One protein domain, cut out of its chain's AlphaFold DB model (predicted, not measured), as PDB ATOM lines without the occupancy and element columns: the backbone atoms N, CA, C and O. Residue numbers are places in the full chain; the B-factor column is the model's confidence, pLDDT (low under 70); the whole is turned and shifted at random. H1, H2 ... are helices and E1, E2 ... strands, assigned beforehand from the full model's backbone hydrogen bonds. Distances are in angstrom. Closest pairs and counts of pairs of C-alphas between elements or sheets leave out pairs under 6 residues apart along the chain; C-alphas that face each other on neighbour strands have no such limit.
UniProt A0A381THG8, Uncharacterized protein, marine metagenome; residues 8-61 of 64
ATOM      1  N   GLU A   8     134.623 140.902 162.616       92.12
ATOM      2  CA  GLU A   8     135.923 140.885 163.300       92.12
ATOM      3  C   GLU A   8     136.415 139.455 163.564       92.12
ATOM      4  O   GLU A   8     137.621 139.209 163.566       92.12
ATOM      5  N   GLN A   9     135.501 138.484 163.684       90.88
ATOM      6  CA  GLN A   9     135.841 137.070 163.882       90.88
ATOM      7  C   GLN A   9     136.652 136.491 162.715       90.88
ATOM      8  O   GLN A   9     137.359 135.505 162.890       90.88
ATOM      9  N   TYR A  10     136.577 137.095 161.524       90.94
ATOM     10  CA  TYR A  10     137.305 136.622 160.344       90.94
ATOM     11  C   TYR A  10     138.763 137.087 160.301       90.94
ATOM     12  O   TYR A  10     139.509 136.618 159.448       90.94
ATOM     13  N   LYS A  11     139.174 138.017 161.174       89.75
ATOM     14  CA  LYS A  11     140.554 138.532 161.198       89.75
ATOM     15  C   LYS A  11     141.540 137.560 161.837       89.75
ATOM     16  O   LYS A  11     142.745 137.695 161.637       89.75
ATOM     17  N   GLN A  12     141.051 136.611 162.630       85.06
ATOM     18  CA  GLN A  12     141.898 135.616 163.265       85.06
ATOM     19  C   GLN A  12     142.207 134.484 162.278       85.06
ATOM     20  O   GLN A  12     141.387 133.602 162.048       85.06
ATOM     21  N   GLU A  13     143.419 134.502 161.724       84.75
ATOM     22  CA  GLU A  13     143.970 133.422 160.900       84.75
ATOM     23  C   GLU A  13     145.351 133.021 161.419       84.75
ATOM     24  O   GLU A  13     146.389 133.551 161.025       84.75
ATOM     25  N   THR A  14     145.377 132.061 162.341       88.38
ATOM     26  CA  THR A  14     146.633 131.413 162.725       88.38
ATOM     27  C   THR A  14     147.032 130.424 161.630       88.38
ATOM     28  O   THR A  14     146.222 129.594 161.226       88.38
ATOM     29  N   GLN A  15     148.277 130.495 161.153       87.31
ATOM     30  CA  GLN A  15     148.741 129.716 159.993       87.31
ATOM     31  C   GLN A  15     148.868 128.214 160.277       87.31
ATOM     32  O   GLN A  15     148.618 127.379 159.408       87.31
ATOM     33  N   PHE A  16     149.259 127.854 161.498       91.31
ATOM     34  CA  PHE A  16     149.472 126.471 161.894       91.31
ATOM     35  C   PHE A  16     149.055 126.245 163.344       91.31
ATOM     36  O   PHE A  16     148.985 127.169 164.152       91.31
ATOM     37  N   SER A  17     148.808 124.984 163.667       91.88
ATOM     38  CA  SER A  17     148.631 124.492 165.027       91.88
ATOM     39  C   SER A  17     149.676 123.412 165.293       91.88
ATOM     40  O   SER A  17     150.109 122.714 164.374       91.88
ATOM     41  N   ILE A  18     150.125 123.281 166.539       92.81
ATOM     42  CA  ILE A  18     150.998 122.170 166.919       92.81
ATOM     43  C   ILE A  18     150.100 121.008 167.325       92.81
ATOM     44  O   ILE A  18     149.368 121.098 168.308       92.81
ATOM     45  N   PHE A  19     150.177 119.907 166.583       91.38
ATOM     46  CA  PHE A  19     149.425 118.695 166.877       91.38
ATOM     47  C   PHE A  19     150.372 117.496 166.893       91.38
ATOM     48  O   PHE A  19     151.078 117.232 165.918       91.38
ATOM     49  N   SER A  20     150.398 116.772 168.015       92.06
ATOM     50  CA  SER A  20     151.311 115.638 168.235       92.06
ATOM     51  C   SER A  20     152.787 115.991 167.985       92.06
ATOM     52  O   SER A  20     153.515 115.229 167.359       92.06
ATOM     53  N   GLY A  21     153.220 117.174 168.432       94.38
ATOM     54  CA  GLY A  21     154.615 117.623 168.331       94.38
ATOM     55  C   GLY A  21     155.058 118.098 166.942       94.38
ATOM     56  O   GLY A  21     156.234 118.381 166.753       94.38
ATOM     57  N   SER A  22     154.139 118.215 165.979       93.25
ATOM     58  CA  SER A  22     154.437 118.700 164.626       93.25
ATOM     59  C   SER A  22     153.529 119.870 164.240       93.25
ATOM     60  O   SER A  22     152.366 119.896 164.659       93.25
ATOM     61  N   PRO A  23     154.025 120.847 163.456       95.44
ATOM     62  CA  PRO A  23     153.171 121.875 162.889       95.44
ATOM     63  C   PRO A  23     152.258 121.243 161.838       95.44
ATOM     64  O   PRO A  23     152.712 120.573 160.910       95.44
ATOM     65  N   LYS A  24     150.959 121.469 161.986       93.75
ATOM     66  CA  LYS A  24     149.942 121.121 160.998       93.75
ATOM     67  C   LYS A  24     149.211 122.389 160.569       93.75
ATOM     68  O   LYS A  24     149.108 123.314 161.379       93.75
ATOM     69  N   PRO A  25     148.675 122.446 159.337       90.94
ATOM     70  CA  PRO A  25     147.765 123.515 158.951       90.94
ATOM     71  C   PRO A  25     146.676 123.685 160.010       90.94
ATOM     72  O   PRO A  25     146.156 122.695 160.533       90.94
ATOM     73  N   ASN A  26     146.380 124.929 160.375       89.88
ATOM     74  CA  ASN A  26     145.336 125.181 161.353       89.88
ATOM     75  C   ASN A  26     143.978 124.777 160.765       89.88
ATOM     76  O   ASN A  26     143.647 125.155 159.644       89.88
ATOM     77  N   SER A  27     143.204 123.990 161.508       88.06
ATOM     78  CA  SER A  27     141.842 123.625 161.115       88.06
ATOM     79  C   SER A  27     140.818 124.699 161.486       88.06
ATOM     80  O   SER A  27     139.728 124.703 160.924       88.06
ATOM     81  N   ASP A  28     141.151 125.590 162.423       89.44
ATOM     82  CA  ASP A  28     140.302 126.711 162.827       89.44
ATOM     83  C   ASP A  28     140.566 127.923 161.920       89.44
ATOM     84  O   ASP A  28     141.474 128.721 162.160       89.44
ATOM     85  N   VAL A  29     139.822 127.994 160.812       92.12
ATOM     86  CA  VAL A  29     139.989 129.003 159.753       92.12
ATOM     87  C   VAL A  29     138.722 129.828 159.553       92.12
ATOM     88  O   VAL A  29     137.603 129.323 159.678       92.12
ATOM     89  N   ALA A  30     138.889 131.087 159.139       92.62
ATOM     90  CA  ALA A  30     137.791 132.033 158.922       92.62
ATOM     91  C   ALA A  30     136.709 131.515 157.951       92.62
ATOM     92  O   ALA A  30     135.531 131.866 158.074       92.62
ATOM     93  N   GLU A  31     137.080 130.651 157.000       92.81
ATOM     94  CA  GLU A  31     136.133 130.053 156.056       92.81
ATOM     95  C   GLU A  31     135.041 129.215 156.724       92.81
ATOM     96  O   GLU A  31     133.906 129.210 156.242       92.81
ATOM     97  N   LEU A  32     135.314 128.584 157.870       93.44
ATOM     98  CA  LEU A  32     134.289 127.833 158.602       93.44
ATOM     99  C   LEU A  32     133.130 128.746 159.018       93.44
ATOM    100  O   LEU A  32     131.960 128.440 158.769       93.44
ATOM    101  N   ALA A  33     133.448 129.915 159.573       93.69
ATOM    102  CA  ALA A  33     132.445 130.886 159.988       93.69
ATOM    103  C   ALA A  33     131.673 131.470 158.786       93.69
ATOM    104  O   ALA A  33     130.457 131.676 158.868       93.69
ATOM    105  N   LYS A  34     132.336 131.677 157.638       94.06
ATOM    106  CA  LYS A  34     131.681 132.129 156.394       94.06
ATOM    107  C   LYS A  34     130.720 131.078 155.831       94.06
ATOM    108  O   LYS A  34     129.604 131.427 155.431       94.06
ATOM    109  N   VAL A  35     131.105 129.797 155.840       95.62
ATOM    110  CA  VAL A  35     130.243 128.678 155.418       95.62
ATOM    111  C   VAL A  35     128.992 128.600 156.294       95.62
ATOM    112  O   VAL A  35     127.880 128.525 155.761       95.62
ATOM    113  N   ILE A  36     129.148 128.707 157.616       95.06
ATOM    114  CA  ILE A  36     128.023 128.707 158.563       95.06
ATOM    115  C   ILE A  36     127.108 129.914 158.318       95.06
ATOM    116  O   ILE A  36     125.894 129.744 158.181       95.06
ATOM    117  N   LYS A  37     127.661 131.126 158.171       94.75
ATOM    118  CA  LYS A  37     126.874 132.330 157.857       94.75
ATOM    119  C   LYS A  37     126.073 132.164 156.563       94.75
ATOM    120  O   LYS A  37     124.892 132.505 156.526       94.75
ATOM    121  N   LYS A  38     126.674 131.594 155.514       95.56
ATOM    122  CA  LYS A  38     125.984 131.317 154.243       95.56
ATOM    123  C   LYS A  38     124.856 130.294 154.412       95.56
ATOM    124  O   LYS A  38     123.800 130.463 153.805       95.56
ATOM    125  N   ALA A  39     125.056 129.256 155.223       96.38
ATOM    126  CA  ALA A  39     124.015 128.278 155.531       96.38
ATOM    127  C   ALA A  39     122.839 128.917 156.292       96.38
ATOM    128  O   ALA A  39     121.687 128.678 155.935       96.38
ATOM    129  N   LEU A  40     123.119 129.790 157.265       95.44
ATOM    130  CA  LEU A  40     122.099 130.540 158.004       95.44
ATOM    131  C   LEU A  40     121.272 131.446 157.081       95.44
ATOM    132  O   LEU A  40     120.044 131.425 157.145       95.44
ATOM    133  N   LEU A  41     121.929 132.175 156.174       95.31
ATOM    134  CA  LEU A  41     121.245 133.015 155.184       95.31
ATOM    135  C   LEU A  41     120.329 132.192 154.265       95.31
ATOM    136  O   LEU A  41     119.199 132.598 154.004       95.31
ATOM    137  N   LYS A  42     120.774 131.010 153.815       96.81
ATOM    138  CA  LYS A  42     119.947 130.094 153.004       96.81
ATOM    139  C   LYS A  42     118.703 129.595 153.742       96.81
ATOM    140  O   LYS A  42     117.699 129.315 153.101       96.81
ATOM    141  N   GLN A  43     118.771 129.481 155.066       96.06
ATOM    142  CA  GLN A  43     117.642 129.080 155.909       96.06
ATOM    143  C   GLN A  43     116.719 130.257 156.281       96.06
ATOM    144  O   GLN A  43     115.780 130.077 157.048       96.06
ATOM    145  N   GLY A  44     116.967 131.462 155.752       95.81
ATOM    146  CA  GLY A  44     116.147 132.649 156.010       95.81
ATOM    147  C   GLY A  44     116.492 133.391 157.303       95.81
ATOM    148  O   GLY A  44     115.791 134.338 157.666       95.81
ATOM    149  N   TYR A  45     117.572 133.013 157.994       95.81
ATOM    150  CA  TYR A  45     118.070 133.780 159.134       95.81
ATOM    151  C   TYR A  45     118.794 135.042 158.675       95.81
ATOM    152  O   TYR A  45     119.386 135.093 157.597       95.81
ATOM    153  N   LYS A  46     118.799 136.054 159.545       93.44
ATOM    154  CA  LYS A  46     119.543 137.303 159.365       93.44
ATOM    155  C   LYS A  46     120.560 137.437 160.501       93.44
ATOM    156  O   LYS A  46     120.200 137.949 161.556       93.44
ATOM    157  N   PRO A  47     121.784 136.898 160.347       93.38
ATOM    158  CA  PRO A  47     122.813 137.036 161.367       93.38
ATOM    159  C   PRO A  47     123.244 138.497 161.508       93.38
ATOM    160  O   PRO A  47     123.584 139.129 160.508       93.38
ATOM    161  N   GLU A  48     123.268 139.004 162.737       94.62
ATOM    162  CA  GLU A  48     123.658 140.383 163.058       94.62
ATOM    163  C   GLU A  48     124.868 140.407 164.000       94.62
ATOM    164  O   GLU A  48     125.174 139.418 164.662       94.62
ATOM    165  N   ALA A  49     125.577 141.532 164.085       94.12
ATOM    166  CA  ALA A  49     126.616 141.680 165.100       94.12
ATOM    167  C   ALA A  49     125.973 141.764 166.495       94.12
ATOM    168  O   ALA A  49     124.926 142.390 166.681       94.12
ATOM    169  N   ALA A  50     126.595 141.128 167.488       92.44
ATOM    170  CA  ALA A  50     126.143 141.253 168.866       92.44
ATOM    171  C   ALA A  50     126.448 142.662 169.400       92.44
ATOM    172  O   ALA A  50     127.434 143.291 169.017       92.44
ATOM    173  N   LYS A  51     125.622 143.157 170.326       93.88
ATOM    174  CA  LYS A  51     125.934 144.408 171.027       93.88
ATOM    175  C   LYS A  51     127.183 144.209 171.894       93.88
ATOM    176  O   LYS A  51     127.264 143.194 172.589       93.88
ATOM    177  N   PRO A  52     128.123 145.166 171.919       93.81
ATOM    178  CA  PRO A  52     129.285 145.070 172.789       93.81
ATOM    179  C   PRO A  52     128.844 145.159 174.256       93.81
ATOM    180  O   PRO A  52     128.214 146.133 174.662       93.81
ATOM    181  N   LEU A  53     129.189 144.146 175.054       94.81
ATOM    182  CA  LEU A  53     128.902 144.101 176.499       94.81
ATOM    183  C   LEU A  53     130.120 144.471 177.365       94.81
ATOM    184  O   LEU A  53     130.052 144.441 178.593       94.81
ATOM    185  N   GLY A  54     131.244 144.817 176.732       94.12
ATOM    186  CA  GLY A  54     132.513 145.072 177.409       94.12
ATOM    187  C   GLY A  54     133.164 143.806 177.983       94.12
ATOM    188  O   GLY A  54     132.726 142.684 177.738       94.12
ATOM    189  N   ILE A  55     134.241 143.990 178.750       95.44
ATOM    190  CA  ILE A  55     135.063 142.888 179.287       95.44
ATOM    191  C   ILE A  55     134.527 142.303 180.604       95.44
ATOM    192  O   ILE A  55     134.969 141.237 181.035       95.44
ATOM    193  N   ALA A  56     133.596 142.997 181.269       95.06
ATOM    194  CA  ALA A  56     133.106 142.602 182.589       95.06
ATOM    195  C   ALA A  56     132.454 141.203 182.592       95.06
ATOM    196  O   ALA A  56     132.844 140.398 183.438       95.06
ATOM    197  N   PRO A  57     131.571 140.843 181.634       95.62
ATOM    198  CA  PRO A  57     131.003 139.493 181.580       95.62
ATOM    199  C   PRO A  57     132.059 138.404 181.351       95.62
ATOM    200  O   PRO A  57     131.983 137.339 181.951       95.62
ATOM    201  N   PHE A  58     133.078 138.680 180.530       94.56
ATOM    202  CA  PHE A  58     134.189 137.754 180.294       94.56
ATOM    203  C   PHE A  58     135.031 137.543 181.564       94.56
ATOM    204  O   PHE A  58     135.319 136.412 181.953       94.56
ATOM    205  N   SER A  59     135.365 138.636 182.259       95.19
ATOM    206  CA  SER A  59     136.190 138.615 183.479       95.19
ATOM    207  C   SER A  59     135.484 137.990 184.684       95.19
ATOM    208  O   SER A  59     136.141 137.616 185.649       95.19
ATOM    209  N   ALA A  60     134.152 137.890 184.661       95.81
ATOM    210  CA  ALA A  60     133.397 137.213 185.711       95.81
ATOM    211  C   ALA A  60     133.624 135.688 185.711       95.81
ATOM    212  O   ALA A  60     133.405 135.040 186.732       95.81
ATOM    213  N   VAL A  61     134.060 135.120 184.581       96.62
ATOM    214  CA  VAL A  61     134.262 133.671 184.401       96.62
ATOM    215  C   VAL A  61     135.740 133.323 184.248       96.62
ATOM    216  O   VAL A  61     136.202 132.312 184.778       96.62
TER     217      VAL A  61
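This is residues 8 to 61 of the 64 residues of an uncharacterized protein of marine metagenome (UniProt A0A381THG8). An open hook: a narrow body has the hairpin of E1 and E2 at one end and the helix H2 reaching to the other, with the short H1 beside the first turn of H2, and beyond H2 a long link folds back and away as a thin arm that ends in the small helix H3. Residues 50 to 61, H3 among them, stick out from the body, and so do residues 39 to 44 at the far end of H2. The printed part has 54 residues, with three named helices and two named strands in the order H1, E1, E2, H2, H3; the sheet is E1 - E2, antiparallel, and the class is mixed, helices and strands. The whole is extended, with a radius of gyration of the C-alphas of 15.6 A, and its outline is flat, 40 by 35 by 17 A.

H1 is residues 8 to 11 and begins at C-alpha 8, (135.923, 140.885, 163.300). E1 is residues 16 to 19, 9.2 A from first to last C-alpha, and E2 is residues 22 to 25, 10.0 A. H2, the longest helix, is residues 30 to 42 and measures 18.9 A; it begins at C-alpha 30, (137.791, 132.033, 158.922). H3 is residues 56 to 59, 5.1 A long, and ends at C-alpha 59, (136.190, 138.615, 183.479).

H1 touches H2, with residues 30 to 33 of H2 alone; the closest C-alphas are those of Tyr 10 and Ala 30, 4.8 A apart. E1 and E2 form a hairpin of antiparallel strands, with 136 degrees between their directions. The C-alphas of Phe 16 and Pro 25, which face each other, are 4.5 A apart. N 17 and O 24 are within hydrogen-bond range at 2.8 A, as are N 22 and O 19 at 3.2 A. H1 and E2 are apart, and so are E1 and H2. H3 touches no helix and is apart from H1, E1, E2 and H2. In H2 every O i to N i+4 pair is within hydrogen-bond range; H1 and H3, with 4 residues each, are too short for such a pair, and each has its one O i to N i+3 pair within range.

The two C-alphas farthest apart are those of Gly 21 and Gly 44, 43.1 A. Without the stretches that stand free, the body has 36 residues and spans 41 by 15 by 10 A. The link from H2 to H3, residues 43 to 55, is long; the links H1 to E1, E1 to E2 and E2 to H2 are tight. The printed part has no cut. The mean pLDDT of the printed part is 93.1, and no printed residue is under 70.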